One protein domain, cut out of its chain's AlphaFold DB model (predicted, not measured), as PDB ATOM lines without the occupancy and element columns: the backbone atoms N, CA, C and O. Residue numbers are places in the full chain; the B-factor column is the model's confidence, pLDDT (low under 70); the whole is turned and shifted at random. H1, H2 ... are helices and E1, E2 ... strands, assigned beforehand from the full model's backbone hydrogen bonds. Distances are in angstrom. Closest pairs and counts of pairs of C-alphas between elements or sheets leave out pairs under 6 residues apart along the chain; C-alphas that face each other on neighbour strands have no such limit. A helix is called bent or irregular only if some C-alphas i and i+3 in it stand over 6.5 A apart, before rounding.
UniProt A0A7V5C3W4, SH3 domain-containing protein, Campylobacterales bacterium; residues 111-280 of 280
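What this domain is: This is residues 111 to 280 of the 280 residues of the protein "SH3 domain-containing protein" of Campylobacterales bacterium (UniProt A0A7V5C3W4). A twisted antiparallel sheet, in the order E3 E4 E5 E9 E8 E7 E6, makes the body, and the small hairpin E1 and E2 covers part of it near E3, E4 and E5 as a crossed sandwich. H3 packs on E2 and E5, H1 is on the opposite face of the large sheet from H3, H2 is next to H1, and the loop of residues 246 to 262 reaches far out. The printed part has 170 residues with nine named strands and three named helices, in the order E1 E2 E3 E4 E5 H1 H2 E6 E7 E8 E9 H3, of mixed class. It is compact, with a radius of gyration of the C-alphas of 17.4 A, and spans 55 by 37 by 29 A.

How they stand to each other: E1, residues 111 to 115, and E2, residues 118 to 123, form an antiparallel hairpin, with N 113 and O 120 3.0 A apart. E3, residues 127 to 130, E4, residues 136 to 147, and E5, residues 158 to 172, form a meander, each strand the antiparallel neighbour of the one before; N 129 and O 137 are 2.9 A apart, N 138 and O 167 2.8 A. E4 bends by 98 degrees at residue 144 and E5 by 67 degrees at residue 161. E6, residues 205 to 209, E7, residues 212 to 221, E8, residues 224 to 233, and E9, residues 236 to 245, form a second meander, with N 207 and O 214 2.9 A apart, N 217 and O 228 2.8 A, N 229 and O 240 2.8 A. E9 is the antiparallel neighbour of E5, with N 170 and O 239 3.0 A apart. The closest C-alphas of E1 and E4 are those of Ala 115 and Ile 136, 6.8 A apart. H1, residues 175 to 181, is on the large sheet at a height of 9.9 A, slantwise to the strands; its C-alpha 178 is 6.3 A from that of Phe 172 in E5, their closest pair. H2, residues 187 to 190, is not on the sheet, and is close to but not clearly touching H1, the closest C-alphas being those of Phe 179 and Tyr 187, 6.6 A. H3, residues 263 to 276, is on the opposite face from H1, over none of the strands; its closest C-alphas to E2 are those of Ile 273 and Tyr 122, 5.9 A. H3 is irregular, but only just: C-alphas 263 and 266 are 6.9 A apart. Every O i to N i+4 pair is within hydrogen-bond range in H1 and 8 of 10 in H3; H2 is too short for one.

Where its parts are: E1 begins at C-alpha 111 (52.635, 27.945, 85.971). From first to last C-alpha E4 measures 26.6 A, E5 36.3 A, E7 26.3 A, E8 28.5 A, E9 29.4 A and H3 22.3 A. H3 ends at C-alpha 276 (57.815, 26.225, 96.149).

The domain as a whole: The two C-alphas farthest apart, those of Trp 193 and Asp 253, are 54.7 A apart. The printed part has no cut; the links H2 to E6 and E9 to H3 are long. The pLDDT is under 70 at residues 151 to 154, 254, 256 and 258 to 265.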
ATOM      1  N   LYS A 111      52.844  29.219  86.648       84.88
ATOM      2  CA  LYS A 111      52.635  27.945  85.971       84.88
ATOM      3  C   LYS A 111      53.238  26.835  86.825       84.88
ATOM      4  O   LYS A 111      54.091  27.075  87.679       84.88
ATOM      5  N   ALA A 112      52.777  25.612  86.600       87.94
ATOM      6  CA  ALA A 112      53.322  24.427  87.240       87.94
ATOM      7  C   ALA A 112      53.745  23.418  86.177       87.94
ATOM      8  O   ALA A 112      53.058  23.234  85.173       87.94
ATOM      9  N   ILE A 113      54.874  22.757  86.409       92.00
ATOM     10  CA  ILE A 113      55.366  21.666  85.572       92.00
ATOM     11  C   ILE A 113      55.693  20.468  86.455       92.00
ATOM     12  O   ILE A 113      56.172  20.618  87.583       92.00
ATOM     13  N   VAL A 114      55.393  19.277  85.944       90.50
ATOM     14  CA  VAL A 114      55.519  18.018  86.681       90.50
ATOM     15  C   VAL A 114      56.341  17.023  85.873       90.50
ATOM     16  O   VAL A 114      56.056  16.771  84.699       90.50
ATOM     17  N   ALA A 115      57.336  16.413  86.511       90.56
ATOM     18  CA  ALA A 115      58.076  15.285  85.965       90.56
ATOM     19  C   ALA A 115      58.411  14.296  87.081       90.56
ATOM     20  O   ALA A 115      59.037  14.672  88.066       90.56
ATOM     21  N   GLN A 116      58.013  13.031  86.896       87.00
ATOM     22  CA  GLN A 116      58.224  11.965  87.881       87.00
ATOM     23  C   GLN A 116      57.710  12.405  89.265       87.00
ATOM     24  O   GLN A 116      56.536  12.747  89.398       87.00
ATOM     25  N   ASP A 117      58.604  12.456  90.249       90.44
ATOM     26  CA  ASP A 117      58.340  12.795  91.644       90.44
ATOM     27  C   ASP A 117      58.581  14.279  91.967       90.44
ATOM     28  O   ASP A 117      58.717  14.652  93.131       90.44
ATOM     29  N   LEU A 118      58.652  15.139  90.947       93.88
ATOM     30  CA  LEU A 118      58.941  16.561  91.087       93.88
ATOM     31  C   LEU A 118      57.820  17.422  90.504       93.88
ATOM     32  O   LEU A 118      57.460  17.299  89.333       93.88
ATOM     33  N   VAL A 119      57.327  18.355  91.316       93.06
ATOM     34  CA  VAL A 119      56.473  19.465  90.879       93.06
ATOM     35  C   VAL A 119      57.221  20.767  91.119       93.06
ATOM     36  O   VAL A 119      57.705  21.008  92.227       93.06
ATOM     37  N   ILE A 120      57.284  21.621  90.101       91.56
ATOM     38  CA  ILE A 120      57.864  22.959  90.204       91.56
ATOM     39  C   ILE A 120      56.812  23.996  89.845       91.56
ATOM     40  O   ILE A 120      56.206  23.917  88.777       91.56
ATOM     41  N   VAL A 121      56.638  24.984  90.723       87.31
ATOM     42  CA  VAL A 121      55.855  26.191  90.447       87.31
ATOM     43  C   VAL A 121      56.811  27.322  90.096       87.31
ATOM     44  O   VAL A 121      57.782  27.566  90.814       87.31
ATOM     45  N   TYR A 122      56.549  27.987  88.976       85.12
ATOM     46  CA  TYR A 122      57.439  28.987  88.399       85.12
ATOM     47  C   TYR A 122      56.649  30.173  87.822       85.12
ATOM     48  O   TYR A 122      55.488  30.007  87.435       85.12
ATOM     49  N   PRO A 123      57.247  31.377  87.778       78.88
ATOM     50  CA  PRO A 123      56.648  32.542  87.125       78.88
ATOM     51  C   PRO A 123      56.356  32.303  85.643       78.88
ATOM     52  O   PRO A 123      57.142  31.664  84.948       78.88
ATOM     53  N   ASP A 124      55.252  32.839  85.140       78.50
ATOM     54  CA  ASP A 124      54.782  32.620  83.769       78.50
ATOM     55  C   ASP A 124      55.709  33.127  82.654       78.50
ATOM     56  O   ASP A 124      55.635  32.578  81.548       78.50
ATOM     57  N   PHE A 125      56.559  34.115  82.955       75.56
ATOM     58  CA  PHE A 125      57.607  34.652  82.079       75.56
ATOM     59  C   PHE A 125      58.821  33.722  81.933       75.56
ATOM     60  O   PHE A 125      59.710  34.000  81.130       75.56
ATOM     61  N   ILE A 126      58.890  32.641  82.716       85.19
ATOM     62  CA  ILE A 126      59.898  31.593  82.556       85.19
ATOM     63  C   ILE A 126      59.320  30.500  81.662       85.19
ATOM     64  O   ILE A 126      58.211  30.001  81.879       85.19
ATOM     65  N   THR A 127      60.103  30.074  80.679       89.75
ATOM     66  CA  THR A 127      59.781  28.925  79.838       89.75
ATOM     67  C   THR A 127      60.171  27.645  80.563       89.75
ATOM     68  O   THR A 127      61.292  27.517  81.050       89.75
ATOM     69  N   ALA A 128      59.264  26.670  80.619       93.38
ATOM     70  CA  ALA A 128      59.543  25.359  81.194       93.38
ATOM     71  C   ALA A 128      59.380  24.264  80.145       93.38
ATOM     72  O   ALA A 128      58.375  24.218  79.437       93.38
ATOM     73  N   THR A 129      60.346  23.355  80.076       95.94
ATOM     74  CA  THR A 129      60.311  22.201  79.173       95.94
ATOM     75  C   THR A 129      60.674  20.928  79.922       95.94
ATOM     76  O   THR A 129      61.469  20.945  80.861       95.94
ATOM     77  N   LYS A 130      60.075  19.810  79.512       95.25
ATOM     78  CA  LYS A 130      60.431  18.478  80.004       95.25
ATOM     79  C   LYS A 130      61.261  17.774  78.942       95.25
ATOM     80  O   LYS A 130      60.829  17.655  77.798       95.25
ATOM     81  N   THR A 131      62.435  17.292  79.315       92.62
ATOM     82  CA  THR A 131      63.295  16.521  78.419       92.62
ATOM     83  C   THR A 131      62.884  15.046  78.400       92.62
ATOM     84  O   THR A 131      62.211  14.547  79.308       92.62
ATOM     85  N   LYS A 132      63.330  14.308  77.374       87.88
ATOM     86  CA  LYS A 132      63.064  12.863  77.246       87.88
ATOM     87  C   LYS A 132      63.609  12.051  78.429       87.88
ATOM     88  O   LYS A 132      62.953  11.119  78.874       87.88
ATOM     89  N   ASN A 133      64.757  12.446  78.980       88.50
ATOM     90  CA  ASN A 133      65.371  11.811  80.150       88.50
ATOM     91  C   ASN A 133      64.791  12.299  81.494       88.50
ATOM     92  O   ASN A 133      65.364  12.022  82.542       88.50
ATOM     93  N   GLY A 134      63.657  13.008  81.501       90.69
ATOM     94  CA  GLY A 134      62.925  13.333  82.729       90.69
ATOM     95  C   GLY A 134      63.414  14.571  83.484       90.69
ATOM     96  O   GLY A 134      62.901  14.838  84.566       90.69
ATOM     97  N   TRP A 135      64.342  15.347  82.918       96.50
ATOM     98  CA  TRP A 135      64.700  16.652  83.467       96.50
ATOM     99  C   TRP A 135      63.608  17.682  83.175       96.50
ATOM    100  O   TRP A 135      62.992  17.688  82.108       96.50
ATOM    101  N   ILE A 136      63.404  18.594  84.118       97.50
ATOM    102  CA  ILE A 136      62.656  19.833  83.910       97.50
ATOM    103  C   ILE A 136      63.675  20.944  83.691       97.50
ATOM    104  O   ILE A 136      64.471  21.211  84.586       97.50
ATOM    105  N   ARG A 137      63.656  21.604  82.532       96.44
ATOM    106  CA  ARG A 137      64.472  22.793  82.254       96.44
ATOM    107  C   ARG A 137      63.603  24.037  82.376       96.44
ATOM    108  O   ARG A 137      62.592  24.141  81.686       96.44
ATOM    109  N   LEU A 138      64.010  24.961  83.236       94.75
ATOM    110  CA  LEU A 138      63.444  26.296  83.375       94.75
ATOM    111  C   LEU A 138      64.411  27.305  82.764       94.75
ATOM    112  O   LEU A 138      65.557  27.387  83.202       94.75
ATOM    113  N   MET A 139      63.948  28.065  81.776       91.50
ATOM    114  CA  MET A 139      64.781  28.955  80.977       91.50
ATOM    115  C   MET A 139      64.141  30.334  80.800       91.50
ATOM    116  O   MET A 139      62.930  30.446  80.607       91.50
ATOM    117  N   GLN A 140      64.964  31.377  80.828       85.62
ATOM    118  CA  GLN A 140      64.616  32.724  80.385       85.62
ATOM    119  C   GLN A 140      65.740  33.240  79.488       85.62
ATOM    120  O   GLN A 140      66.884  33.346  79.942       85.62
ATOM    121  N   SER A 141      65.404  33.578  78.247       83.12
ATOM    122  CA  SER A 141      66.287  34.270  77.310       83.12
ATOM    123  C   SER A 141      65.830  35.713  77.101       83.12
ATOM    124  O   SER A 141      64.700  36.081  77.432       83.12
ATOM    125  N   ILE A 142      66.744  36.543  76.614       78.31
ATOM    126  CA  ILE A 142      66.477  37.890  76.119       78.31
ATOM    127  C   ILE A 142      67.070  37.950  74.718       78.31
ATOM    128  O   ILE A 142      68.258  37.684  74.555       78.31
ATOM    129  N   GLU A 143      66.247  38.322  73.747       80.94
ATOM    130  CA  GLU A 143      66.641  38.439  72.345       80.94
ATOM    131  C   GLU A 143      67.594  39.637  72.174       80.94
ATOM    132  O   GLU A 143      67.177  40.798  72.247       80.94
ATOM    133  N   PHE A 144      68.891  39.363  72.009       79.69
ATOM    134  CA  PHE A 144      69.878  40.306  71.485       79.69
ATOM    135  C   PHE A 144      71.150  39.595  71.004       79.69
ATOM    136  O   PHE A 144      71.663  38.675  71.644       79.69
ATOM    137  N   GLU A 145      71.712  40.120  69.914       85.31
ATOM    138  CA  GLU A 145      72.968  39.649  69.331       85.31
ATOM    139  C   GLU A 145      74.163  39.875  70.281       85.31
ATOM    140  O   GLU A 145      74.510  41.016  70.621       85.31
ATOM    141  N   HIS A 146      74.831  38.793  70.671       83.50
ATOM    142  CA  HIS A 146      76.024  38.814  71.515       83.50
ATOM    143  C   HIS A 146      76.969  37.658  71.184       83.50
ATOM    144  O   HIS A 146      76.579  36.685  70.549       83.50
ATOM    145  N   TYR A 147      78.211  37.773  71.634       82.69
ATOM    146  CA  TYR A 147      79.180  36.686  71.633       82.69
ATOM    147  C   TYR A 147      79.193  36.002  72.997       82.69
ATOM    148  O   TYR A 147      79.062  36.677  74.029       82.69
ATOM    149  N   SER A 148      79.362  34.678  72.996       75.38
ATOM    150  CA  SER A 148      79.550  33.900  74.221       75.38
ATOM    151  C   SER A 148      80.756  34.420  75.000       75.38
ATOM    152  O   SER A 148      81.823  34.676  74.438       75.38
ATOM    153  N   GLY A 149      80.596  34.565  76.313       70.38
ATOM    154  CA  GLY A 149      81.708  34.860  77.201       70.38
ATOM    155  C   GLY A 149      82.580  33.631  77.477       70.38
ATOM    156  O   GLY A 149      83.740  33.774  77.864       70.38
ATOM    157  N   CYS A 150      82.042  32.430  77.255       73.44
ATOM    158  CA  CYS A 150      82.715  31.154  77.448       73.44
ATOM    159  C   CYS A 150      83.439  30.696  76.185       73.44
ATOM    160  O   CYS A 150      82.789  30.296  75.227       73.44
ATOM    161  N   ASP A 151      84.771  30.740  76.238       56.72
ATOM    162  CA  ASP A 151      85.739  29.997  75.416       56.72
ATOM    163  C   ASP A 151      85.494  29.955  73.896       56.72
ATOM    164  O   ASP A 151      85.711  28.954  73.219       56.72
ATOM    165  N   GLU A 152      85.075  31.089  73.338       59.47
ATOM    166  CA  GLU A 152      85.029  31.309  71.889       59.47
ATOM    167  C   GLU A 152      85.969  32.447  71.463       59.47
ATOM    168  O   GLU A 152      85.750  33.105  70.449       59.47
ATOM    169  N   ARG A 153      87.042  32.706  72.228       57.34
ATOM    170  CA  ARG A 153      88.004  33.780  71.906       57.34
ATOM    171  C   ARG A 153      88.611  33.632  70.512       57.34
ATOM    172  O   ARG A 153      88.822  34.640  69.844       57.34
ATOM    173  N   ASP A 154      88.848  32.396  70.082       64.25
ATOM    174  CA  ASP A 154      89.481  32.105  68.794       64.25
ATOM    175  C   ASP A 154      88.472  31.993  67.638       64.25
ATOM    176  O   ASP A 154      88.839  32.195  66.481       64.25
ATOM    177  N   ASN A 155      87.198  31.700  67.928       70.69
ATOM    178  CA  ASN A 155      86.137  31.628  66.922       70.69
ATOM    179  C   ASN A 155      84.774  32.029  67.519       70.69
ATOM    180  O   ASN A 155      83.954  31.155  67.806       70.69
ATOM    181  N   PRO A 156      84.542  33.336  67.734       75.06
ATOM    182  CA  PRO A 156      83.362  33.833  68.428       75.06
ATOM    183  C   PRO A 156      82.091  33.540  67.630       75.06
ATOM    184  O   PRO A 156      81.924  34.012  66.502       75.06
ATOM    185  N   GLN A 157      81.170  32.781  68.222       79.12
ATOM    186  CA  GLN A 157      79.856  32.529  67.659       79.12
ATOM    187  C   GLN A 157      78.928  33.688  68.013       79.12
ATOM    188  O   GLN A 157      78.767  34.076  69.173       79.12
ATOM    189  N   LEU A 158      78.286  34.242  66.989       84.69
ATOM    190  CA  LEU A 158      77.210  35.197  67.192       84.69
ATOM    191  C   LEU A 158      75.948  34.445  67.630       84.69
ATOM    192  O   LEU A 158      75.486  33.536  66.938       84.69
ATOM    193  N   LEU A 159      75.402  34.835  68.777       85.25
ATOM    194  CA  LEU A 159      74.196  34.282  69.375       85.25
ATOM    195  C   LEU A 159      73.095  35.341  69.390       85.25
ATOM    196  O   LEU A 159      73.330  36.464  69.834       85.25
ATOM    197  N   ASP A 160      71.886  34.966  68.977       84.56
ATOM    198  CA  ASP A 160      70.729  35.873  68.935       84.56
ATOM    199  C   ASP A 160      70.022  36.016  70.295       84.56
ATOM    200  O   ASP A 160      69.293  36.980  70.523       84.56
ATOM    201  N   ASP A 161      70.258  35.073  71.212       81.88
ATOM    202  CA  ASP A 161      69.541  34.950  72.482       81.88
ATOM    203  C   ASP A 161      70.485  34.852  73.673       81.88
ATOM    204  O   ASP A 161      71.182  33.854  73.862       81.88
ATOM    205  N   PHE A 162      70.439  35.844  74.556       81.94
ATOM    206  CA  PHE A 162      71.170  35.798  75.812       81.94
ATOM    207  C   PHE A 162      70.392  35.023  76.878       81.94
ATOM    208  O   PHE A 162      69.312  35.432  77.318       81.94
ATOM    209  N   ILE A 163      70.963  33.917  77.354       83.25
ATOM    210  CA  ILE A 163      70.367  33.093  78.408       83.25
ATOM    211  C   ILE A 163      70.604  33.752  79.771       83.25
ATOM    212  O   ILE A 163      71.652  33.616  80.397       83.25
ATOM    213  N   ARG A 164      69.580  34.431  80.290       77.56
ATOM    214  CA  ARG A 164      69.619  35.051  81.623       77.56
ATOM    215  C   ARG A 164      69.478  34.025  82.747       77.56
ATOM    216  O   ARG A 164      69.987  34.214  83.854       77.56
ATOM    217  N   PHE A 165      68.712  32.972  82.491       83.62
ATOM    218  CA  PHE A 165      68.334  31.972  83.477       83.62
ATOM    219  C   PHE A 165      68.245  30.609  82.795       83.62
ATOM    220  O   PHE A 165      67.477  30.464  81.850       83.62
ATOM    221  N   ASP A 166      68.991  29.618  83.281       90.44
ATOM    222  CA  ASP A 166      68.854  28.218  82.865       90.44
ATOM    223  C   ASP A 166      69.121  27.296  84.054       90.44
ATOM    224  O   ASP A 166      70.250  27.177  84.541       90.44
ATOM    225  N   LEU A 167      68.052  26.672  84.546       94.31
ATOM    226  CA  LEU A 167      68.101  25.682  85.610       94.31
ATOM    227  C   LEU A 167      67.471  24.382  85.133       94.31
ATOM    228  O   LEU A 167      66.346  24.364  84.636       94.31
ATOM    229  N   LYS A 168      68.162  23.271  85.367       96.75
ATOM    230  CA  LYS A 168      67.647  21.926  85.115       96.75
ATOM    231  C   LYS A 168      67.435  21.219  86.442       96.75
ATOM    232  O   LYS A 168      68.311  21.239  87.297       96.75
ATOM    233  N   PHE A 169      66.289  20.576  86.604       97.50
ATOM    234  CA  PHE A 169      65.910  19.872  87.821       97.50
ATOM    235  C   PHE A 169      65.567  18.426  87.515       97.50
ATOM    236  O   PHE A 169      64.874  18.143  86.533       97.50
ATOM    237  N   LYS A 170      65.991  17.523  88.394       97.44
ATOM    238  CA  LYS A 170      65.584  16.122  88.362       97.44
ATOM    239  C   LYS A 170      65.633  15.518  89.758       97.44
ATOM    240  O   LYS A 170      66.409  15.957  90.603       97.44
ATOM    241  N   VAL A 171      64.782  14.527  90.000       97.19
ATOM    242  CA  VAL A 171      64.796  13.735  91.230       97.19
ATOM    243  C   VAL A 171      65.317  12.342  90.905       97.19
ATOM    244  O   VAL A 171      64.868  11.718  89.949       97.19
ATOM    245  N   PHE A 172      66.254  11.873  91.718       96.94
ATOM    246  CA  PHE A 172      66.808  10.527  91.682       96.94
ATOM    247  C   PHE A 172      66.417   9.781  92.960       96.94
ATOM    248  O   PHE A 172      66.265  10.399  94.020       96.94
ATOM    249  N   TYR A 173      66.266   8.458  92.886       95.50
ATOM    250  CA  TYR A 173      65.971   7.646  94.072       95.50
ATOM    251  C   TYR A 173      67.177   7.552  95.007       95.50
ATOM    252  O   TYR A 173      67.017   7.550  96.226       95.50
ATOM    253  N   SER A 174      68.386   7.554  94.454       96.56
ATOM    254  CA  SER A 174      69.640   7.518  95.196       96.56
ATOM    255  C   SER A 174      70.728   8.346  94.507       96.56
ATOM    256  O   SER A 174      70.617   8.692  93.331       96.56
ATOM    257  N   LEU A 175      71.820   8.643  95.224       96.38
ATOM    258  CA  LEU A 175      73.016   9.184  94.570       96.38
ATOM    259  C   LEU A 175      73.594   8.190  93.559       96.38
ATOM    260  O   LEU A 175      74.155   8.622  92.565       96.38
ATOM    261  N   TYR A 176      73.457   6.882  93.786       96.94
ATOM    262  CA  TYR A 176      73.987   5.887  92.857       96.94
ATOM    263  C   TYR A 176      73.332   6.012  91.476       96.94
ATOM    264  O   TYR A 176      74.040   6.046  90.476       96.94
ATOM    265  N   ASP A 177      72.012   6.214  91.424       96.44
ATOM    266  CA  ASP A 177      71.287   6.416  90.161       96.44
ATOM    267  C   ASP A 177      71.787   7.651  89.400       96.44
ATOM    268  O   ASP A 177      71.893   7.623  88.176       96.44
ATOM    269  N   PHE A 178      72.131   8.726  90.120       96.31
ATOM    270  CA  PHE A 178      72.744   9.910  89.518       96.31
ATOM    271  C   PHE A 178      74.123   9.593  88.926       96.31
ATOM    272  O   PHE A 178      74.389   9.972  87.792       96.31
ATOM    273  N   PHE A 179      74.987   8.882  89.658       96.81
ATOM    274  CA  PHE A 179      76.324   8.528  89.164       96.81
ATOM    275  C   PHE A 179      76.253   7.615  87.936       96.81
ATOM    276  O   PHE A 179      77.015   7.810  86.996       96.81
ATOM    277  N   VAL A 180      75.314   6.665  87.914       96.56
ATOM    278  CA  VAL A 180      75.088   5.791  86.754       96.56
ATOM    279  C   VAL A 180      74.598   6.591  85.546       96.56
ATOM    280  O   VAL A 180      75.129   6.413  84.454       96.56
ATOM    281  N   GLU A 181      73.614   7.479  85.723       95.31
ATOM    282  CA  GLU A 181      73.080   8.294  84.620       95.31
ATOM    283  C   GLU A 181      74.105   9.290  84.062       95.31
ATOM    284  O   GLU A 181      74.109   9.563  82.865       95.31
ATOM    285  N   GLU A 182      74.971   9.835  84.916       94.38
ATOM    286  CA  GLU A 182      75.995  10.812  84.531       94.38
ATOM    287  C   GLU A 182      77.339  10.168  84.172       94.38
ATOM    288  O   GLU A 182      78.302  10.886  83.911       94.38
ATOM    289  N   HIS A 183      77.409   8.832  84.148       95.50
ATOM    290  CA  HIS A 183      78.618   8.065  83.836       95.50
ATOM    291  C   HIS A 183      79.830   8.464  84.704       95.50
ATOM    292  O   HIS A 183      80.925   8.710  84.203       95.50
ATOM    293  N   LEU A 184      79.617   8.559  86.020       93.75
ATOM    294  CA  LEU A 184      80.640   8.902  87.009       93.75
ATOM    295  C   LEU A 184      81.100   7.654  87.777       93.75
ATOM    296  O   LEU A 184      80.321   7.039  88.509       93.75
ATOM    297  N   ASP A 185      82.389   7.328  87.690       93.06
ATOM    298  CA  ASP A 185      82.924   6.063  88.222       93.06
ATOM    299  C   ASP A 185      83.412   6.142  89.682       93.06
ATOM    300  O   ASP A 185      83.654   5.128  90.335       93.06
ATOM    301  N   ASN A 186      83.510   7.345  90.250       92.25
ATOM    302  CA  ASN A 186      84.102   7.605  91.569       92.25
ATOM    303  C   ASN A 186      83.102   7.515  92.743       92.25
ATOM    304  O   ASN A 186      83.351   8.060  93.821       92.25
ATOM    305  N   TYR A 187      81.961   6.834  92.569       93.94
ATOM    306  CA  TYR A 187      80.884   6.779  93.571       93.94
ATOM    307  C   TYR A 187      81.375   6.343  94.960       93.94
ATOM    308  O   TYR A 187      81.082   6.997  95.966       93.94
ATOM    309  N   LYS A 188      82.151   5.254  95.034       92.62
ATOM    310  CA  LYS A 188      82.657   4.695  96.303       92.62
ATOM    311  C   LYS A 188      83.673   5.614  96.991       92.62
ATOM    312  O   LYS A 188      83.791   5.614  98.222       92.62
ATOM    313  N   ASP A 189      84.371   6.433  96.215       92.56
ATOM    314  CA  ASP A 189      85.412   7.322  96.722       92.56
ATOM    315  C   ASP A 189      84.799   8.524  97.434       92.56
ATOM    316  O   ASP A 189      85.287   8.939  98.487       92.56
ATOM    317  N   VAL A 190      83.672   9.020  96.923       94.44
ATOM    318  CA  VAL A 190      83.069  10.282  97.372       94.44
ATOM    319  C   VAL A 190      81.813  10.104  98.227       94.44
ATOM    320  O   VAL A 190      81.347  11.078  98.821       94.44
ATOM    321  N   THR A 191      81.279   8.880  98.347       94.88
ATOM    322  CA  THR A 191      80.044   8.600  99.102       94.88
ATOM    323  C   THR A 191      80.209   7.584 100.237       94.88
ATOM    324  O   THR A 191      81.034   6.675 100.189       94.88
ATOM    325  N   GLN A 192      79.406   7.743 101.286       93.19
ATOM    326  CA  GLN A 192      79.273   6.838 102.423       93.19
ATOM    327  C   GLN A 192      77.797   6.780 102.840       93.19
ATOM    328  O   GLN A 192      77.121   7.805 102.905       93.19
ATOM    329  N   TRP A 193      77.280   5.570 103.083       90.88
ATOM    330  CA  TRP A 193      75.868   5.329 103.431       90.88
ATOM    331  C   TRP A 193      74.864   5.983 102.459       90.88
ATOM    332  O   TRP A 193      73.839   6.534 102.864       90.88
ATOM    333  N   GLY A 194      75.176   5.956 101.159       91.19
ATOM    334  CA  GLY A 194      74.317   6.515 100.110       91.19
ATOM    335  C   GLY A 194      74.288   8.047 100.044       91.19
ATOM    336  O   GLY A 194      73.438   8.603  99.347       91.19
ATOM    337  N   TRP A 195      75.187   8.737 100.754       95.81
ATOM    338  CA  TRP A 195      75.317  10.197 100.743       95.81
ATOM    339  C   TRP A 195      76.778  10.644 100.607       95.81
ATOM    340  O   TRP A 195      77.680   9.823 100.721       95.81
ATOM    341  N   PHE A 196      77.042  11.923 100.334       96.25
ATOM    342  CA  PHE A 196      78.418  12.415 100.203       96.25
ATOM    343  C   PHE A 196      79.183  12.360 101.531       96.25
ATOM    344  O   PHE A 196      78.639  12.697 102.586       96.25
ATOM    345  N   LYS A 197      80.463  11.970 101.468       92.06
ATOM    346  CA  LYS A 197      81.401  12.072 102.596       92.06
ATOM    347  C   LYS A 197      81.701  13.543 102.897       92.06
ATOM    348  O   LYS A 197      81.732  14.371 101.988       92.06
ATOM    349  N   SER A 198      82.003  13.865 104.154       81.25
ATOM    350  CA  SER A 198      82.480  15.206 104.531       81.25
ATOM    351  C   SER A 198      83.817  15.556 103.867       81.25
ATOM    352  O   SER A 198      84.058  16.713 103.539       81.25
ATOM    353  N   ASN A 199      84.662  14.551 103.625       81.88
ATOM    354  CA  ASN A 199      85.956  14.645 102.956       81.88
ATOM    355  C   ASN A 199      85.917  14.046 101.540       81.88
ATOM    356  O   ASN A 199      86.816  13.296 101.184       81.88
ATOM    357  N   SER A 200      84.882  14.341 100.751       84.75
ATOM    358  CA  SER A 200      84.601  13.798  99.406       84.75
ATOM    359  C   SER A 200      85.678  14.056  98.326       84.75
ATOM    360  O   SER A 200      85.354  14.224  97.157       84.75
ATOM    361  N   ASN A 201      86.963  14.121  98.678       85.31
ATOM    362  CA  ASN A 201      88.104  14.378  97.806       85.31
ATOM    363  C   ASN A 201      87.928  15.644  96.963       85.31
ATOM    364  O   ASN A 201      88.339  15.691  95.809       85.31
ATOM    365  N   LYS A 202      87.297  16.672  97.548       88.19
ATOM    366  CA  LYS A 202      86.933  17.935  96.884       88.19
ATOM    367  C   LYS A 202      85.933  17.778  95.730       88.19
ATOM    368  O   LYS A 202      85.702  18.739  95.006       88.19
ATOM    369  N   PHE A 203      85.311  16.608  95.571       93.25
ATOM    370  CA  PHE A 203      84.269  16.400  94.568       93.25
ATOM    371  C   PHE A 203      83.054  17.285  94.845       93.25
ATOM    372  O   PHE A 203      82.480  17.851  93.921       93.25
ATOM    373  N   VAL A 204      82.668  17.434  96.113       95.50
ATOM    374  CA  VAL A 204      81.595  18.348  96.511       95.50
ATOM    375  C   VAL A 204      81.988  19.209  97.698       95.50
ATOM    376  O   VAL A 204      82.727  18.779  98.580       95.50
ATOM    377  N   GLU A 205      81.402  20.398  97.755       94.94
ATOM    378  CA  GLU A 205      81.445  21.304  98.896       94.94
ATOM    379  C   GLU A 205      80.055  21.408  99.556       94.94
ATOM    380  O   GLU A 205      79.040  21.451  98.850       94.94
ATOM    381  N   PRO A 206      79.958  21.431 100.898       94.38
ATOM    382  CA  PRO A 206      78.706  21.728 101.585       94.38
ATOM    383  C   PRO A 206      78.200  23.132 101.239       94.38
ATOM    384  O   PRO A 206      78.974  24.087 101.190       94.38
ATOM    385  N   ILE A 207      76.890  23.283 101.052       94.19
ATOM    386  CA  ILE A 207      76.276  24.576 100.739       94.19
ATOM    387  C   ILE A 207      74.898  24.720 101.384       94.19
ATOM    388  O   ILE A 207      74.173  23.746 101.586       94.19
ATOM    389  N   VAL A 208      74.506  25.967 101.649       90.31
ATOM    390  CA  VAL A 208      73.106  26.335 101.869       90.31
ATOM    391  C   VAL A 208      72.630  27.122 100.658       90.31
ATOM    392  O   VAL A 208      72.967  28.293 100.480       90.31
ATOM    393  N   PHE A 209      71.834  26.478  99.811       84.06
ATOM    394  CA  PHE A 209      71.312  27.084  98.596       84.06
ATOM    395  C   PHE A 209      69.833  27.390  98.775       84.06
ATOM    396  O   PHE A 209      68.998  26.497  98.900       84.06
ATOM    397  N   SER A 210      69.501  28.681  98.818       80.06
ATOM    398  CA  SER A 210      68.112  29.141  98.933       80.06
ATOM    399  C   SER A 210      67.336  28.558 100.129       80.06
ATOM    400  O   SER A 210      66.123  28.394 100.060       80.06
ATOM    401  N   GLY A 211      68.032  28.283 101.237       80.88
ATOM    402  CA  GLY A 211      67.445  27.728 102.463       80.88
ATOM    403  C   GLY A 211      67.464  26.199 102.550       80.88
ATOM    404  O   GLY A 211      67.055  25.663 103.574       80.88
ATOM    405  N   LEU A 212      67.964  25.499 101.527       88.69
ATOM    406  CA  LEU A 212      68.210  24.060 101.584       88.69
ATOM    407  C   LEU A 212      69.691  23.786 101.838       88.69
ATOM    408  O   LEU A 212      70.551  24.254 101.091       88.69
ATOM    409  N   ALA A 213      69.978  23.015 102.885       93.00
ATOM    410  CA  ALA A 213      71.309  22.476 103.125       93.00
ATOM    411  C   ALA A 213      71.557  21.279 102.198       93.00
ATOM    412  O   ALA A 213      70.701  20.403 102.051       93.00
ATOM    413  N   GLY A 214      72.725  21.248 101.570       94.88
ATOM    414  CA  GLY A 214      73.081  20.227 100.599       94.88
ATOM    415  C   GLY A 214      74.552  20.284 100.221       94.88
ATOM    416  O   GLY A 214      75.386  20.783 100.975       94.88
ATOM    417  N   PHE A 215      74.847  19.770  99.036       96.62
ATOM    418  CA  PHE A 215      76.190  19.733  98.468       96.62
ATOM    419  C   PHE A 215      76.193  20.363  97.079       96.62
ATOM    420  O   PHE A 215      75.184  20.332  96.377       96.62
ATOM    421  N   LYS A 216      77.327  20.927  96.679       95.94
ATOM    422  CA  LYS A 216      77.557  21.495  95.354       95.94
ATOM    423  C   LYS A 216      78.812  20.877  94.755       95.94
ATOM    424  O   LYS A 216      79.833  20.789  95.421       95.94
ATOM    425  N   ASN A 217      78.732  20.479  93.497       95.75
ATOM    426  CA  ASN A 217      79.871  20.191  92.636       95.75
ATOM    427  C   ASN A 217      79.935  21.286  91.560       95.75
ATOM    428  O   ASN A 217      78.896  21.740  91.079       95.75
ATOM    429  N   MET A 218      81.136  21.728  91.207       94.19
ATOM    430  CA  MET A 218      81.365  22.685  90.126       94.19
ATOM    431  C   MET A 218      82.304  22.038  89.113       94.19
ATOM    432  O   MET A 218      83.385  21.583  89.481       94.19
ATOM    433  N   ILE A 219      81.891  22.026  87.849       91.19
ATOM    434  CA  ILE A 219      82.729  21.634  86.712       91.19
ATOM    435  C   ILE A 219      82.784  22.831  85.775       91.19
ATOM    436  O   ILE A 219      81.737  23.361  85.402       91.19
ATOM    437  N   GLY A 220      83.983  23.275  85.414       87.69
ATOM    438  CA  GLY A 220      84.158  24.452  84.577       87.69
ATOM    439  C   GLY A 220      85.587  24.977  84.554       87.69
ATOM    440  O   GLY A 220      86.401  24.617  85.407       87.69
ATOM    441  N   VAL A 221      85.860  25.844  83.586       81.00
ATOM    442  CA  VAL A 221      87.110  26.593  83.414       81.00
ATOM    443  C   VAL A 221      86.767  28.035  83.037       81.00
ATOM    444  O   VAL A 221      85.663  28.309  82.580       81.00
ATOM    445  N   GLU A 222      87.685  28.969  83.282       77.88
ATOM    446  CA  GLU A 222      87.593  30.348  82.767       77.88
ATOM    447  C   GLU A 222      86.257  31.069  83.022       77.88
ATOM    448  O   GLU A 222      85.675  31.698  82.141       77.88
ATOM    449  N   SER A 223      85.761  30.994  84.262       82.69
ATOM    450  CA  SER A 223      84.503  31.640  84.674       82.69
ATOM    451  C   SER A 223      83.237  31.073  84.020       82.69
ATOM    452  O   SER A 223      82.164  31.664  84.161       82.69
ATOM    453  N   CYS A 224      83.347  29.892  83.414       85.25
ATOM    454  CA  CYS A 224      82.288  29.195  82.710       85.25
ATOM    455  C   CYS A 224      82.141  27.758  83.180       85.25
ATOM    456  O   CYS A 224      83.123  27.076  83.471       85.25
ATOM    457  N   GLY A 225      80.907  27.271  83.249       90.44
ATOM    458  CA  GLY A 225      80.677  25.884  83.611       90.44
ATOM    459  C   GLY A 225      79.286  25.591  84.131       90.44
ATOM    460  O   GLY A 225      78.296  26.251  83.812       90.44
ATOM    461  N   ILE A 226      79.219  24.537  84.936       93.69
ATOM    462  CA  ILE A 226      77.985  23.997  85.486       93.69
ATOM    463  C   ILE A 226      78.163  23.805  86.987       93.69
ATOM    464  O   ILE A 226      79.033  23.063  87.447       93.69
ATOM    465  N   ASN A 227      77.289  24.447  87.755       94.88
ATOM    466  CA  ASN A 227      77.075  24.100  89.151       94.88
ATOM    467  C   ASN A 227      76.034  22.983  89.219       94.88
ATOM    468  O   ASN A 227      74.925  23.132  88.706       94.88
ATOM    469  N   THR A 228      76.370  21.884  89.884       97.31
ATOM    470  CA  THR A 228      75.439  20.800  90.200       97.31
ATOM    471  C   THR A 228      75.194  20.780  91.701       97.31
ATOM    472  O   THR A 228      76.108  20.548  92.488       97.31
ATOM    473  N   TYR A 229      73.958  21.031  92.106       97.06
ATOM    474  CA  TYR A 229      73.532  21.053  93.498       97.06
ATOM    475  C   TYR A 229      72.749  19.790  93.842       97.06
ATOM    476  O   TYR A 229      71.910  19.346  93.060       97.06
ATOM    477  N   PHE A 230      72.975  19.265  95.042       97.69
ATOM    478  CA  PHE A 230      72.382  18.031  95.542       97.69
ATOM    479  C   PHE A 230      71.692  18.268  96.881       97.69
ATOM    480  O   PHE A 230      72.322  18.715  97.844       97.69
ATOM    481  N   PHE A 231      70.416  17.896  96.970       96.38
ATOM    482  CA  PHE A 231      69.625  18.006  98.196       96.38
ATOM    483  C   PHE A 231      68.916  16.692  98.492       96.38
ATOM    484  O   PHE A 231      68.247  16.128  97.627       96.38
ATOM    485  N   LYS A 232      69.013  16.223  99.737       95.12
ATOM    486  CA  LYS A 232      68.251  15.063 100.200       95.12
ATOM    487  C   LYS A 232      66.879  15.528 100.680       95.12
ATOM    488  O   LYS A 232      66.782  16.232 101.681       95.12
ATOM    489  N   ILE A 233      65.817  15.144  99.976       93.19
ATOM    490  CA  ILE A 233      64.439  15.545 100.287       93.19
ATOM    491  C   ILE A 233      63.579  14.288 100.368       93.19
ATOM    492  O   ILE A 233      63.440  13.565  99.388       93.19
ATOM    493  N   LYS A 234      63.013  14.017 101.554       90.69
ATOM    494  CA  LYS A 234      62.143  12.852 101.822       90.69
ATOM    495  C   LYS A 234      62.727  11.512 101.335       90.69
ATOM    496  O   LYS A 234      62.033  10.693 100.748       90.69
ATOM    497  N   GLY A 235      64.025  11.302 101.556       91.62
ATOM    498  CA  GLY A 235      64.714  10.068 101.165       91.62
ATOM    499  C   GLY A 235      65.146   9.987  99.696       91.62
ATOM    500  O   GLY A 235      65.895   9.076  99.370       91.62
ATOM    501  N   LYS A 236      64.762  10.947  98.845       95.56
ATOM    502  CA  LYS A 236      65.202  11.066  97.445       95.56
ATOM    503  C   LYS A 236      66.253  12.161  97.281       95.56
ATOM    504  O   LYS A 236      66.463  12.970  98.191       95.56
ATOM    505  N   ILE A 237      66.900  12.201  96.119       97.00
ATOM    506  CA  ILE A 237      67.913  13.202  95.782       97.00
ATOM    507  C   ILE A 237      67.361  14.163  94.734       97.00
ATOM    508  O   ILE A 237      67.174  13.794  93.579       97.00
ATOM    509  N   LEU A 238      67.130  15.414  95.126       97.31
ATOM    510  CA  LEU A 238      66.909  16.503  94.182       97.31
ATOM    511  C   LEU A 238      68.263  16.977  93.654       97.31
ATOM    512  O   LEU A 238      69.116  17.408  94.432       97.31
ATOM    513  N   VAL A 239      68.419  16.943  92.334       97.62
ATOM    514  CA  VAL A 239      69.570  17.493  91.623       97.62
ATOM    515  C   VAL A 239      69.135  18.730  90.848       97.62
ATOM    516  O   VAL A 239      68.139  18.704  90.122       97.62
ATOM    517  N   ILE A 240      69.892  19.815  91.006       96.88
ATOM    518  CA  ILE A 240      69.716  21.059  90.254       96.88
ATOM    519  C   ILE A 240      71.012  21.334  89.500       96.88
ATOM    520  O   ILE A 240      72.057  21.460  90.128       96.88
ATOM    521  N   LYS A 241      70.958  21.450  88.175       96.19
ATOM    522  CA  LYS A 241      72.080  21.927  87.361       96.19
ATOM    523  C   LYS A 241      71.832  23.369  86.950       96.19
ATOM    524  O   LYS A 241      70.758  23.696  86.451       96.19
ATOM    525  N   GLU A 242      72.829  24.212  87.149       92.94
ATOM    526  CA  GLU A 242      72.826  25.625  86.795       92.94
ATOM    527  C   GLU A 242      74.035  25.903  85.910       92.94
ATOM    528  O   GLU A 242      75.175  25.780  86.361       92.94
ATOM    529  N   GLN A 243      73.781  26.302  84.667       89.19
ATOM    530  CA  GLN A 243      74.839  26.849  83.828       89.19
ATOM    531  C   GLN A 243      75.213  28.248  84.330       89.19
ATOM    532  O   GLN A 243      74.348  29.038  84.745       89.19
ATOM    533  N   PHE A 244      76.510  28.535  84.322       85.62
ATOM    534  CA  PHE A 244      77.034  29.861  84.603       85.62
ATOM    535  C   PHE A 244      78.029  30.275  83.526       85.62
ATOM    536  O   PHE A 244      78.888  29.495  83.118       85.62
ATOM    537  N   ASP A 245      77.890  31.529  83.123       82.56
ATOM    538  CA  ASP A 245      78.871  32.310  82.392       82.56
ATOM    539  C   ASP A 245      79.006  33.609  83.191       82.56
ATOM    540  O   ASP A 245      78.040  34.370  83.307       82.56
ATOM    541  N   ASN A 246      80.141  33.795  83.869       78.88
ATOM    542  CA  ASN A 246      80.398  35.030  84.615       78.88
ATOM    543  C   ASN A 246      81.150  36.065  83.771       78.88
ATOM    544  O   ASN A 246      81.477  37.138  84.285       78.88
ATOM    545  N   ASN A 247      81.442  35.760  82.507       78.19
ATOM    546  CA  ASN A 247      82.016  36.723  81.591       78.19
ATOM    547  C   ASN A 247      80.902  37.658  81.102       78.19
ATOM    548  O   ASN A 247      79.739  37.280  80.946       78.19
ATOM    549  N   LEU A 248      81.240  38.933  80.926       75.81
ATOM    550  CA  LEU A 248      80.268  39.903  80.434       75.81
ATOM    551  C   LEU A 248      80.010  39.630  78.946       75.81
ATOM    552  O   LEU A 248      80.979  39.538  78.193       75.81
ATOM    553  N   PRO A 249      78.741  39.549  78.505       75.69
ATOM    554  CA  PRO A 249      78.432  39.350  77.099       75.69
ATOM    555  C   PRO A 249      78.950  40.540  76.296       75.69
ATOM    556  O   PRO A 249      78.732  41.701  76.664       75.69
ATOM    557  N   ILE A 250      79.620  40.243  75.187       77.69
ATOM    558  CA  ILE A 250      80.100  41.244  74.237       77.69
ATOM    559  C   ILE A 250      79.027  41.373  73.162       77.69
ATOM    560  O   ILE A 250      78.742  40.422  72.442       77.69
ATOM    561  N   THR A 251      78.392  42.532  73.068       79.81
ATOM    562  CA  THR A 251      77.383  42.789  72.040       79.81
ATOM    563  C   THR A 251      78.030  42.938  70.669       79.81
ATOM    564  O   THR A 251      79.148  43.447  70.531       79.81
ATOM    565  N   LYS A 252      77.292  42.558  69.624       78.00
ATOM    566  CA  LYS A 252      77.693  42.869  68.251       78.00
ATOM    567  C   LYS A 252      77.872  44.384  68.091       78.00
ATOM    568  O   LYS A 252      77.041  45.171  68.556       78.00
ATOM    569  N   ASP A 253      78.965  44.789  67.451       79.94
ATOM    570  CA  ASP A 253      79.321  46.189  67.182       79.94
ATOM    571  C   ASP A 253      79.502  47.074  68.437       79.94
ATOM    572  O   ASP A 253      79.371  48.296  68.349       79.94
ATOM    573  N   ASN A 254      79.778  46.495  69.617       69.81
ATOM    574  CA  ASN A 254      79.871  47.223  70.896       69.81
ATOM    575  C   ASN A 254      78.610  48.042  71.240       69.81
ATOM    576  O   ASN A 254      78.679  49.072  71.922       69.81
ATOM    577  N   LYS A 255      77.432  47.602  70.777       75.94
ATOM    578  CA  LYS A 255      76.158  48.241  71.134       75.94
ATOM    579  C   LYS A 255      75.959  48.219  72.656       75.94
ATOM    580  O   LYS A 255      76.287  47.230  73.307       75.94
ATOM    581  N   PRO A 256      75.398  49.272  73.267       69.62
ATOM    582  CA  PRO A 256      75.137  49.257  74.700       69.62
ATOM    583  C   PRO A 256      74.197  48.100  75.058       69.62
ATOM    584  O   PRO A 256      73.194  47.882  74.377       69.62
ATOM    585  N   LEU A 257      74.506  47.387  76.149       71.38
ATOM    586  CA  LEU A 257      73.631  46.343  76.683       71.38
ATOM    587  C   LEU A 257      72.210  46.891  76.903       71.38
ATOM    588  O   LEU A 257      72.054  48.073  77.251       71.38
ATOM    589  N   PRO A 258      71.167  46.052  76.766       68.06
ATOM    590  CA  PRO A 258      69.802  46.465  77.055       68.06
ATOM    591  C   PRO A 258      69.723  47.123  78.440       68.06
ATOM    592  O   PRO A 258      70.099  46.524  79.447       68.06
ATOM    593  N   LYS A 259      69.210  48.363  78.517       57.97
ATOM    594  CA  LYS A 259      69.179  49.179  79.757       57.97
ATOM    595  C   LYS A 259      68.469  48.502  80.946       57.97
ATOM    596  O   LYS A 259      68.603  48.960  82.078       57.97
ATOM    597  N   ASN A 260      67.718  47.429  80.695       56.28
ATOM    598  CA  ASN A 260      66.949  46.677  81.684       56.28
ATOM    599  C   ASN A 260      67.620  45.352  82.108       56.28
ATOM    600  O   ASN A 260      67.029  44.602  82.888       56.28
ATOM    601  N   LEU A 261      68.837  45.055  81.635       57.75
ATOM    602  CA  LEU A 261      69.565  43.830  81.968       57.75
ATOM    603  C   LEU A 261      70.058  43.877  83.428       57.75
ATOM    604  O   LEU A 261      71.132  44.385  83.742       57.75
ATOM    605  N   LYS A 262      69.236  43.380  84.359       59.97
ATOM    606  CA  LYS A 262      69.593  43.254  85.780       59.97
ATOM    607  C   LYS A 262      70.101  41.848  86.091       59.97
ATOM    608  O   LYS A 262      69.323  40.893  86.148       59.97
ATOM    609  N   TRP A 263      71.394  41.747  86.372       54.88
ATOM    610  CA  TRP A 263      72.100  40.496  86.676       54.88
ATOM    611  C   TRP A 263      71.729  39.872  88.038       54.88
ATOM    612  O   TRP A 263      71.713  38.655  88.189       54.88
ATOM    613  N   ASN A 264      71.334  40.687  89.024       59.09
ATOM    614  CA  ASN A 264      71.151  40.250  90.424       59.09
ATOM    615  C   ASN A 264      69.823  39.548  90.750       59.09
ATOM    616  O   ASN A 264      69.554  39.194  91.898       59.09
ATOM    617  N   ASP A 265      68.987  39.334  89.750       67.69
ATOM    618  CA  ASP A 265      67.621  38.853  89.923       67.69
ATOM    619  C   ASP A 265      67.509  37.317  89.929       67.69
ATOM    620  O   ASP A 265      66.586  36.760  90.526       67.69
ATOM    621  N   LYS A 266      68.505  36.623  89.353       76.94
ATOM    622  CA  LYS A 266      68.593  35.153  89.286       76.94
ATOM    623  C   LYS A 266      68.427  34.509  90.664       76.94
ATOM    624  O   LYS A 266      67.626  33.597  90.838       76.94
ATOM    625  N   LYS A 267      69.126  35.037  91.674       78.06
ATOM    626  CA  LYS A 267      69.121  34.507  93.047       78.06
ATOM    627  C   LYS A 267      67.728  34.514  93.684       78.06
ATOM    628  O   LYS A 267      67.402  33.617  94.456       78.06
ATOM    629  N   GLU A 268      66.914  35.522  93.390       76.31
ATOM    630  CA  GLU A 268      65.566  35.646  93.949       76.31
ATOM    631  C   GLU A 268      64.581  34.689  93.278       76.31
ATOM    632  O   GLU A 268      63.847  33.984  93.973       76.31
ATOM    633  N   ILE A 269      64.647  34.594  91.948       78.75
ATOM    634  CA  ILE A 269      63.856  33.649  91.154       78.75
ATOM    635  C   ILE A 269      64.179  32.208  91.558       78.75
ATOM    636  O   ILE A 269      63.273  31.438  91.884       78.75
ATOM    637  N   THR A 270      65.463  31.861  91.646       84.81
ATOM    638  CA  THR A 270      65.894  30.536  92.102       84.81
ATOM    639  C   THR A 270      65.405  30.243  93.517       84.81
ATOM    640  O   THR A 270      64.901  29.151  93.782       84.81
ATOM    641  N   ARG A 271      65.477  31.223  94.431       82.75
ATOM    642  CA  ARG A 271      64.997  31.048  95.807       82.75
ATOM    643  C   ARG A 271      63.505  30.745  95.866       82.75
ATOM    644  O   ARG A 271      63.098  29.862  96.616       82.75
ATOM    645  N   TYR A 272      62.695  31.451  95.085       82.69
ATOM    646  CA  TYR A 272      61.264  31.172  94.994       82.69
ATOM    647  C   TYR A 272      60.982  29.767  94.473       82.69
ATOM    648  O   TYR A 272      60.203  29.039  95.088       82.69
ATOM    649  N   ILE A 273      61.618  29.390  93.359       88.12
ATOM    650  CA  ILE A 273      61.415  28.088  92.720       88.12
ATOM    651  C   ILE A 273      61.745  26.973  93.714       88.12
ATOM    652  O   ILE A 273      60.943  26.064  93.919       88.12
ATOM    653  N   ILE A 274      62.875  27.088  94.412       88.12
ATOM    654  CA  ILE A 274      63.309  26.106  95.412       88.12
ATOM    655  C   ILE A 274      62.373  26.059  96.625       88.12
ATOM    656  O   ILE A 274      62.083  24.983  97.141       88.12
ATOM    657  N   LYS A 275      61.847  27.198  97.080       84.12
ATOM    658  CA  LYS A 275      60.907  27.231  98.210       84.12
ATOM    659  C   LYS A 275      59.542  26.612  97.863       84.12
ATOM    660  O   LYS A 275      58.849  26.089  98.744       84.12
ATOM    661  N   ASN A 276      59.138  26.666  96.595       83.00
ATOM    662  CA  ASN A 276      57.815  26.225  96.149       83.00
ATOM    663  C   ASN A 276      57.807  24.886  95.402       83.00
ATOM    664  O   ASN A 276      56.725  24.335  95.198       83.00
ATOM    665  N   LEU A 277      58.963  24.313  95.053       91.19
ATOM    666  CA  LEU A 277      59.009  22.958  94.508       91.19
ATOM    667  C   LEU A 277      58.572  21.919  95.546       91.19
ATOM    668  O   LEU A 277      58.643  22.132  96.764       91.19
ATOM    669  N   ARG A 278      58.098  20.774  95.062       89.75
ATOM    670  CA  ARG A 278      57.697  19.636  95.889       89.75
ATOM    671  C   ARG A 278      58.291  18.360  95.319       89.75
ATOM    672  O   ARG A 278      58.122  18.080  94.136       89.75
ATOM    673  N   VAL A 279      58.955  17.610  96.196       90.44
ATOM    674  CA  VAL A 279      59.397  16.235  95.948       90.44
ATOM    675  C   VAL A 279      58.439  15.287  96.672       90.44
ATOM    676  O   VAL A 279      58.117  15.508  97.854       90.44
ATOM    677  N   PHE A 280      57.950  14.289  95.943       85.88
ATOM    678  CA  PHE A 280      57.054  13.231  96.426       85.88
ATOM    679  C   PHE A 280      57.813  11.938  96.641       85.88
ATOM    680  O   PHE A 280      58.841  11.756  95.963       85.88
TER     681      PHE A 280